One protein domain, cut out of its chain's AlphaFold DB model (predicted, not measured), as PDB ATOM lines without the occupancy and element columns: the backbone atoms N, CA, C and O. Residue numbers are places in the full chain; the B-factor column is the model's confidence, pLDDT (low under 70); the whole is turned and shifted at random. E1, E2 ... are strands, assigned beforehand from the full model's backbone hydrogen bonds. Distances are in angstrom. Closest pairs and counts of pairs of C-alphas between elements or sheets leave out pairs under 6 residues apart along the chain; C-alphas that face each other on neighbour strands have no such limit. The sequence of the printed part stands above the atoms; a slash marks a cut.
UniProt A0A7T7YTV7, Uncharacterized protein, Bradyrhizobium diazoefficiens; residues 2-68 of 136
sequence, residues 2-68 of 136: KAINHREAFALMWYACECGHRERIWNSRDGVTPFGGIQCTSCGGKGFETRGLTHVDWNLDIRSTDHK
ATOM      1  N   LYS A   2      58.871 -30.710 -20.571       59.53
ATOM      2  CA  LYS A   2      57.619 -31.480 -20.521       59.53
ATOM      3  C   LYS A   2      56.448 -30.495 -20.639       59.53
ATOM      4  O   LYS A   2      56.487 -29.447 -19.997       59.53
ATOM      5  N   ALA A   3      55.471 -30.791 -21.493       73.00
ATOM      6  CA  ALA A   3      54.257 -29.985 -21.584       73.00
ATOM      7  C   ALA A   3      53.517 -30.039 -20.241       73.00
ATOM      8  O   ALA A   3      53.443 -31.108 -19.636       73.00
ATOM      9  N   ILE A   4      53.030 -28.886 -19.781       74.75
ATOM     10  CA  ILE A   4      52.269 -28.775 -18.536       74.75
ATOM     11  C   ILE A   4      50.805 -29.045 -18.854       74.75
ATOM     12  O   ILE A   4      50.221 -28.352 -19.689       74.75
ATOM     13  N   ASN A   5      50.239 -30.057 -18.206       74.94
ATOM     14  CA  ASN A   5      48.914 -30.576 -18.526       74.94
ATOM     15  C   ASN A   5      47.792 -29.824 -17.800       74.94
ATOM     16  O   ASN A   5      46.670 -29.774 -18.305       74.94
ATOM     17  N   HIS A   6      48.083 -29.218 -16.644       78.44
ATOM     18  CA  HIS A   6      47.079 -28.557 -15.807       78.44
ATOM     19  C   HIS A   6      47.339 -27.053 -15.639       78.44
ATOM     20  O   HIS A   6      48.482 -26.604 -15.520       78.44
ATOM     21  N   ARG A   7      46.269 -26.245 -15.620       79.19
ATOM     22  CA  ARG A   7      46.376 -24.783 -15.436       79.19
ATOM     23  C   ARG A   7      46.845 -24.424 -14.030       79.19
ATOM     24  O   ARG A   7      47.595 -23.467 -13.863       79.19
ATOM     25  N   GLU A   8      46.449 -25.237 -13.063       81.12
ATOM     26  CA  GLU A   8      46.743 -25.117 -11.639       81.12
ATOM     27  C   GLU A   8      48.119 -25.699 -11.279       81.12
ATOM     28  O   GLU A   8      48.507 -25.706 -10.109       81.12
ATOM     29  N   ALA A   9      48.858 -26.226 -12.261       87.88
ATOM     30  CA  ALA A   9      50.188 -26.761 -12.036       87.88
ATOM     31  C   ALA A   9      51.167 -25.643 -11.678       87.88
ATOM     32  O   ALA A   9      51.227 -24.612 -12.360       87.88
ATOM     33  N   PHE A  10      51.970 -25.875 -10.639       91.94
ATOM     34  CA  PHE A  10      52.955 -24.906 -10.156       91.94
ATOM     35  C   PHE A  10      52.322 -23.551  -9.813       91.94
ATOM     36  O   PHE A  10      52.849 -22.505 -10.190       91.94
ATOM     37  N   ALA A  11      51.170 -23.561  -9.136       93.81
ATOM     38  CA  ALA A  11      50.399 -22.360  -8.822       93.81
ATOM     39  C   ALA A  11      50.198 -22.157  -7.315       93.81
ATOM     40  O   ALA A  11      49.964 -23.100  -6.561       93.81
ATOM     41  N   LEU A  12      50.286 -20.906  -6.869       95.19
ATOM     42  CA  LEU A  12      49.812 -20.448  -5.567       95.19
ATOM     43  C   LEU A  12      48.318 -20.165  -5.659       95.19
ATOM     44  O   LEU A  12      47.905 -19.335  -6.465       95.19
ATOM     45  N   MET A  13      47.543 -20.812  -4.795       95.81
ATOM     46  CA  MET A  13      46.083 -20.746  -4.805       95.81
ATOM     47  C   MET A  13      45.557 -20.391  -3.417       95.81
ATOM     48  O   MET A  13      46.164 -20.745  -2.399       95.81
ATOM     49  N   TRP A  14      44.428 -19.687  -3.365       96.81
ATOM     50  CA  TRP A  14      43.791 -19.293  -2.109       96.81
ATOM     51  C   TRP A  14      42.813 -20.348  -1.608       96.81
ATOM     52  O   TRP A  14      41.929 -20.781  -2.332       96.81
ATOM     53  N   TYR A  15      42.904 -20.705  -0.332       95.88
ATOM     54  CA  TYR A  15      41.929 -21.575   0.313       95.88
ATOM     55  C   TYR A  15      41.299 -20.883   1.513       95.88
ATOM     56  O   TYR A  15      41.992 -20.203   2.272       95.88
ATOM     57  N   ALA A  16      39.995 -21.079   1.699       95.75
ATOM     58  CA  ALA A  16      39.247 -20.523   2.820       95.75
ATOM     59  C   ALA A  16      38.327 -21.562   3.463       95.75
ATOM     60  O   ALA A  16      37.859 -22.498   2.814       95.75
ATOM     61  N   CYS A  17      38.130 -21.410   4.769       94.81
ATOM     62  CA  CYS A  17      37.244 -22.219   5.588       94.81
ATOM     63  C   CYS A  17      36.144 -21.327   6.163       94.81
ATOM     64  O   CYS A  17      36.382 -20.162   6.479       94.81
ATOM     65  N   GLU A  18      34.960 -21.891   6.383       92.81
ATOM     66  CA  GLU A  18      33.812 -21.191   6.975       92.81
ATOM     67  C   GLU A  18      34.095 -20.655   8.392       92.81
ATOM     68  O   GLU A  18      33.444 -19.715   8.831       92.81
ATOM     69  N   CYS A  19      35.112 -21.179   9.090       93.12
ATOM     70  CA  CYS A  19      35.562 -20.635  10.379       93.12
ATOM     71  C   CYS A  19      36.336 -19.303  10.277       93.12
ATOM     72  O   CYS A  19      36.771 -18.777  11.298       93.12
ATOM     73  N   GLY A  20      36.565 -18.787   9.065       94.00
ATOM     74  CA  GLY A  20      37.328 -17.562   8.808       94.00
ATOM     75  C   GLY A  20      38.819 -17.783   8.529       94.00
ATOM     76  O   GLY A  20      39.504 -16.843   8.133       94.00
ATOM     77  N   HIS A  21      39.340 -19.009   8.677       95.75
ATOM     78  CA  HIS A  21      40.719 -19.316   8.283       95.75
ATOM     79  C   HIS A  21      40.893 -19.169   6.770       95.75
ATOM     80  O   HIS A  21      40.115 -19.728   5.994       95.75
ATOM     81  N   ARG A  22      41.974 -18.503   6.361       96.25
ATOM     82  CA  ARG A  22      42.367 -18.351   4.962       96.25
ATOM     83  C   ARG A  22      43.877 -18.507   4.811       96.25
ATOM     84  O   ARG A  22      44.630 -17.938   5.594       96.25
ATOM     85  N   GLU A  23      44.320 -19.224   3.784       96.06
ATOM     86  CA  GLU A  23      45.750 -19.400   3.502       96.06
ATOM     87  C   GLU A  23      46.048 -19.597   2.013       96.06
ATOM     88  O   GLU A  23      45.165 -19.942   1.224       96.06
ATOM     89  N   ARG A  24      47.314 -19.386   1.635       95.69
ATOM     90  CA  ARG A  24      47.831 -19.743   0.310       95.69
ATOM     91  C   ARG A  24      48.543 -21.083   0.362       95.69
ATOM     92  O   ARG A  24      49.485 -21.249   1.135       95.69
ATOM     93  N   ILE A  25      48.142 -21.988  -0.523       96.38
ATOM     94  CA  ILE A  25      48.769 -23.299  -0.694       96.38
ATOM     95  C   ILE A  25      49.389 -23.340  -2.088       96.38
ATOM     96  O   ILE A  25      48.729 -23.014  -3.075       96.38
ATOM     97  N   TRP A  26      50.665 -23.708  -2.174       96.00
ATOM     98  CA  TRP A  26      51.342 -23.880  -3.461       96.00
ATOM     99  C   TRP A  26      51.129 -25.296  -3.996       96.00
ATOM    100  O   TRP A  26      51.314 -26.259  -3.256       96.00
ATOM    101  N   ASN A  27      50.766 -25.450  -5.265       94.31
ATOM    102  CA  ASN A  27      50.722 -26.744  -5.932       94.31
ATOM    103  C   ASN A  27      52.036 -27.024  -6.652       94.31
ATOM    104  O   ASN A  27      52.245 -26.502  -7.736       94.31
ATOM    105  N   SER A  28      52.904 -27.871  -6.101       92.56
ATOM    106  CA  SER A  28      54.227 -28.138  -6.685       92.56
ATOM    107  C   SER A  28      54.209 -29.172  -7.821       92.56
ATOM    108  O   SER A  28      55.245 -29.764  -8.122       92.56
ATOM    109  N   ARG A  29      53.039 -29.477  -8.392       91.44
ATOM    110  CA  ARG A  29      52.816 -30.661  -9.232       91.44
ATOM    111  C   ARG A  29      52.118 -30.308 -10.526       91.44
ATOM    112  O   ARG A  29      51.412 -29.310 -10.601       91.44
ATOM    113  N   ASP A  30      52.234 -31.207 -11.492       84.81
ATOM    114  CA  ASP A  30      51.483 -31.183 -12.745       84.81
ATOM    115  C   ASP A  30      50.540 -32.393 -12.810       84.81
ATOM    116  O   ASP A  30      50.780 -33.369 -13.517       84.81
ATOM    117  N   GLY A  31      49.497 -32.344 -11.980       80.25
ATOM    118  CA  GLY A  31      48.464 -33.372 -11.849       80.25
ATOM    119  C   GLY A  31      47.171 -32.774 -11.290       80.25
ATOM    120  O   GLY A  31      47.100 -31.571 -11.041       80.25
ATOM    121  N   VAL A  32      46.158 -33.609 -11.049       77.00
ATOM    122  CA  VAL A  32      44.843 -33.157 -10.559       77.00
ATOM    123  C   VAL A  32      44.965 -32.404  -9.228       77.00
ATOM    124  O   VAL A  32      45.475 -32.927  -8.232       77.00
ATOM    125  N   THR A  33      44.464 -31.173  -9.203       81.56
ATOM    126  CA  THR A  33      44.527 -30.279  -8.041       81.56
ATOM    127  C   THR A  33      43.318 -30.464  -7.119       81.56
ATOM    128  O   THR A  33      42.186 -30.509  -7.600       81.56
ATOM    129  N   PRO A  34      43.506 -30.552  -5.788       82.38
ATOM    130  CA  PRO A  34      42.388 -30.566  -4.849       82.38
ATOM    131  C   PRO A  34      41.706 -29.202  -4.747       82.38
ATOM    132  O   PRO A  34      42.345 -28.214  -4.394       82.38
ATOM    133  N   PHE A  35      40.388 -29.166  -4.930       87.88
ATOM    134  CA  PHE A  35      39.594 -27.940  -4.765       87.88
ATOM    135  C   PHE A  35      38.887 -27.835  -3.405       87.88
ATOM    136  O   PHE A  35      38.273 -26.816  -3.097       87.88
ATOM    137  N   GLY A  36      38.982 -28.860  -2.555       88.56
ATOM    138  CA  GLY A  36      38.340 -28.858  -1.244       88.56
ATOM    139  C   GLY A  36      38.682 -30.062  -0.379       88.56
ATOM    140  O   GLY A  36      39.475 -30.921  -0.765       88.56
ATOM    141  N   GLY A  37      38.083 -30.111   0.815       85.44
ATOM    142  CA  GLY A  37      38.253 -31.218   1.761       85.44
ATOM    143  C   GLY A  37      39.593 -31.221   2.501       85.44
ATOM    144  O   GLY A  37      39.904 -32.178   3.211       85.44
ATOM    145  N   ILE A  38      40.382 -30.153   2.370       90.62
ATOM    146  CA  ILE A  38      41.652 -29.992   3.077       90.62
ATOM    147  C   ILE A  38      41.349 -29.660   4.535       90.62
ATOM    148  O   ILE A  38      40.530 -28.790   4.820       90.62
ATOM    149  N   GLN A  39      42.015 -30.327   5.475       91.81
ATOM    150  CA  GLN A  39      41.793 -30.051   6.891       91.81
ATOM    151  C   GLN A  39      42.193 -28.608   7.236       91.81
ATOM    152  O   GLN A  39      43.312 -28.174   6.930       91.81
ATOM    153  N   CYS A  40      41.287 -27.884   7.892       93.75
ATOM    154  CA  CYS A  40      41.550 -26.559   8.437       93.75
ATOM    155  C   CYS A  40      42.422 -26.674   9.692       93.75
ATOM    156  O   CYS A  40      42.096 -27.413  10.620       93.75
ATOM    157  N   THR A  41      43.524 -25.925   9.737       92.94
ATOM    158  CA  THR A  41      44.447 -25.937  10.882       92.94
ATOM    159  C   THR A  41      43.932 -25.132  12.078       92.94
ATOM    160  O   THR A  41      44.382 -25.379  13.192       92.94
ATOM    161  N   SER A  42      42.967 -24.224  11.878       93.38
ATOM    162  CA  SER A  42      42.353 -23.449  12.966       93.38
ATOM    163  C   SER A  42      41.227 -24.187  13.683       93.38
ATOM    164  O   SER A  42      41.233 -24.237  14.906       93.38
ATOM    165  N   CYS A  43      40.260 -24.756  12.954       92.56
ATOM    166  CA  CYS A  43      39.088 -25.400  13.567       92.56
ATOM    167  C   CYS A  43      39.103 -26.934  13.492       92.56
ATOM    168  O   CYS A  43      38.210 -27.583  14.030       92.56
ATOM    169  N   GLY A  44      40.068 -27.537  12.789       89.88
ATOM    170  CA  GLY A  44      40.126 -28.986  12.567       89.88
ATOM    171  C   GLY A  44      39.108 -29.526  11.554       89.88
ATOM    172  O   GLY A  44      39.131 -30.727  11.271       89.88
ATOM    173  N   GLY A  45      38.251 -28.666  10.989       85.94
ATOM    174  CA  GLY A  45      37.208 -29.047  10.038       85.94
ATOM    175  C   GLY A  45      37.758 -29.700   8.770       85.94
ATOM    176  O   GLY A  45      38.819 -29.313   8.271       85.94
ATOM    177  N   LYS A  46      37.051 -30.716   8.265       80.44
ATOM    178  CA  LYS A  46      37.434 -31.532   7.101       80.44
ATOM    179  C   LYS A  46      36.206 -32.204   6.477       80.44
ATOM    180  O   LYS A  46      35.246 -32.520   7.177       80.44
ATOM    181  N   GLY A  47      36.293 -32.545   5.190       68.00
ATOM    182  CA  GLY A  47      35.249 -33.310   4.498       68.00
ATOM    183  C   GLY A  47      33.998 -32.482   4.183       68.00
ATOM    184  O   GLY A  47      34.117 -31.307   3.862       68.00
ATOM    185  N   PHE A  48      32.818 -33.109   4.223       55.59
ATOM    186  CA  PHE A  48      31.541 -32.480   3.846       55.59
ATOM    187  C   PHE A  48      30.793 -31.812   5.017       55.59
ATOM    188  O   PHE A  48      29.980 -30.931   4.768       55.59
ATOM    189  N   GLU A  49      31.056 -32.207   6.271       56.97
ATOM    190  CA  GLU A  49      30.324 -31.720   7.462       56.97
ATOM    191  C   GLU A  49      30.730 -30.299   7.870       56.97
ATOM    192  O   GLU A  49      29.899 -29.449   8.159       56.97
ATOM    193  N   THR A  50      32.031 -30.037   7.857       61.56
ATOM    194  CA  THR A  50      32.619 -28.702   7.917       61.56
ATOM    195  C   THR A  50      33.535 -28.694   6.710       61.56
ATOM    196  O   THR A  50      34.471 -29.490   6.688       61.56
ATOM    197  N   ARG A  51      33.232 -27.914   5.659       70.44
ATOM    198  CA  ARG A  51      33.813 -28.052   4.297       70.44
ATOM    199  C   ARG A  51      35.351 -27.960   4.195       70.44
ATOM    200  O   ARG A  51      35.915 -27.970   3.102       70.44
ATOM    201  N   GLY A  52      36.048 -27.926   5.329       89.69
ATOM    202  CA  GLY A  52      37.478 -27.779   5.445       89.69
ATOM    203  C   GLY A  52      37.886 -26.480   4.786       89.69
ATOM    204  O   GLY A  52      37.152 -25.494   4.804       89.69
ATOM    205  N   LEU A  53      39.070 -26.498   4.209       94.19
ATOM    206  CA  LEU A  53      39.552 -25.469   3.317       94.19
ATOM    207  C   LEU A  53      39.171 -25.834   1.879       94.19
ATOM    208  O   LEU A  53      39.494 -26.928   1.404       94.19
ATOM    209  N   THR A  54      38.500 -24.905   1.199       94.25
ATOM    210  CA  THR A  54      38.111 -24.987  -0.218       94.25
ATOM    211  C   THR A  54      38.794 -23.897  -1.026       94.25
ATOM    212  O   THR A  54      39.042 -22.815  -0.494       94.25
ATOM    213  N   HIS A  55      39.100 -24.177  -2.294       94.69
ATOM    214  CA  HIS A  55      39.716 -23.210  -3.204       94.69
ATOM    215  C   HIS A  55      38.750 -22.052  -3.466       94.69
ATOM    216  O   HIS A  55      37.570 -22.258  -3.760       94.69
ATOM    217  N   VAL A  56      39.252 -20.833  -3.307       94.81
ATOM    218  CA  VAL A  56      38.529 -19.574  -3.494       94.81
ATOM    219  C   VAL A  56      39.373 -18.611  -4.319       94.81
ATOM    220  O   VAL A  56      40.565 -18.829  -4.510       94.81
ATOM    221  N   ASP A  57      38.756 -17.520  -4.775       94.88
ATOM    222  CA  ASP A  57      39.433 -16.437  -5.496       94.88
ATOM    223  C   ASP A  57      40.282 -16.920  -6.683       94.88
ATOM    224  O   ASP A  57      41.397 -16.456  -6.884       94.88
ATOM    225  N   TRP A  58      39.725 -17.827  -7.488       92.31
ATOM    226  CA  TRP A  58      40.343 -18.459  -8.664       92.31
ATOM    227  C   TRP A  58      41.067 -17.477  -9.604       92.31
ATOM    228  O   TRP A  58      42.102 -17.795 -10.181       92.31
ATOM    229  N   ASN A  59      40.561 -16.246  -9.734       92.88
ATOM    230  CA  ASN A  59      41.171 -15.199 -10.564       92.88
ATOM    231  C   ASN A  59      42.477 -14.617  -9.983       92.88
ATOM    232  O   ASN A  59      43.142 -13.831 -10.651       92.88
ATOM    233  N   LEU A  60      42.821 -14.956  -8.737       94.19
ATOM    234  CA  LEU A  60      44.026 -14.519  -8.028       94.19
ATOM    235  C   LEU A  60      45.084 -15.626  -7.925       94.19
ATOM    236  O   LEU A  60      46.057 -15.458  -7.181       94.19
ATOM    237  N   ASP A  61      44.894 -16.743  -8.628       93.50
ATOM    238  CA  ASP A  61      45.882 -17.812  -8.702       93.50
ATOM    239  C   ASP A  61      47.136 -17.323  -9.439       93.50
ATOM    240  O   ASP A  61      47.067 -16.711 -10.508       93.50
ATOM    241  N   ILE A  62      48.310 -17.590  -8.861       93.81
ATOM    242  CA  ILE A  62      49.594 -17.125  -9.397       93.81
ATOM    243  C   ILE A  62      50.442 -18.331  -9.759       93.81
ATOM    244  O   ILE A  62      50.891 -19.070  -8.883       93.81
ATOM    245  N   ARG A  63      50.725 -18.501 -11.048       92.50
ATOM    246  CA  ARG A  63      51.692 -19.497 -11.509       92.50
ATOM    247  C   ARG A  63      53.109 -19.070 -11.122       92.50
ATOM    248  O   ARG A  63      53.563 -18.000 -11.513       92.50
ATOM    249  N   SER A  64      53.808 -19.923 -10.385       91.94
ATOM    250  CA  SER A  64      55.205 -19.763  -9.983       91.94
ATOM    251  C   SER A  64      55.877 -21.137  -9.967       91.94
ATOM    252  O   SER A  64      55.692 -21.947  -9.055       91.94
ATOM    253  N   THR A  65      56.639 -21.413 -11.026       89.94
ATOM    254  CA  THR A  65      57.369 -22.678 -11.231       89.94
ATOM    255  C   THR A  65      58.599 -22.820 -10.346       89.94
ATOM    256  O   THR A  65      59.084 -23.927 -10.141       89.94
ATOM    257  N   ASP A  66      59.104 -21.709  -9.826       90.75
ATOM    258  CA  ASP A  66      60.305 -21.599  -9.006       90.75
ATOM    259  C   ASP A  66      60.004 -21.155  -7.566       90.75
ATOM    260  O   ASP A  66      60.934 -20.794  -6.836       90.75
ATOM    261  N   HIS A  67      58.727 -21.212  -7.158       93.94
ATOM    262  CA  HIS A  67      58.260 -20.788  -5.839       93.94
ATOM    263  C   HIS A  67      59.132 -21.378  -4.731       93.94
ATOM    264  O   HIS A  67      59.357 -22.590  -4.656       93.94
ATOM    265  N   LYS A  68      59.616 -20.507  -3.848       93.25
ATOM    266  CA  LYS A  68      60.372 -20.907  -2.664       93.25
ATOM    267  C   LYS A  68      59.412 -20.996  -1.493       93.25
ATOM    268  O   LYS A  68      58.774 -20.011  -1.127       93.25
TER     269      LYS A  68
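What this domain is: This is residues 2 to 68 of the 136 residues of an uncharacterized protein of Bradyrhizobium diazoefficiens (UniProt A0A7T7YTV7). With little regular structure, this is a small sheet, the hairpin of E1 and E2 with short E3 beside E1, and a long loop, residues 28 to 53, leading back along the hairpin to E3. The 67 printed residues hold three named strands, E1, E2, E3, and no named helix; the antiparallel sheet runs E2, E1, E3. The class is all strand, with only 15 residues in named elements. It is compact, radius of gyration of the C-alphas 12.5 A, yet elongated, spanning 39 by 21 by 19 A.

Where its parts are: Find C-alpha 11 at (50.399, -22.360, -8.822); E1 runs 16.2 A from there to residue 16. E2, residues 22 to 27, covers 16.1 A. E3, residues 54 to 56, ends at (38.529, -19.574, -3.494).

How they stand to each other: Look at inner strand E1: N 15 and O 23 of E2 are 2.8 A apart, within hydrogen-bond range, at 151 degrees between directions. On E3, N 56 and O 14 are 2.8 A apart, also within range, at 110 degrees. E2 and E3 are apart. Residues 62 to 63 pair antiparallel with 11 to 12.

The domain as a whole: The C-alphas of Lys 2 and Cys 19, the farthest apart, are 39.5 A apart. The printed part has no cut; the E2 to E3 link is long. Residues 2 and 47 to 50 have pLDDT under 70.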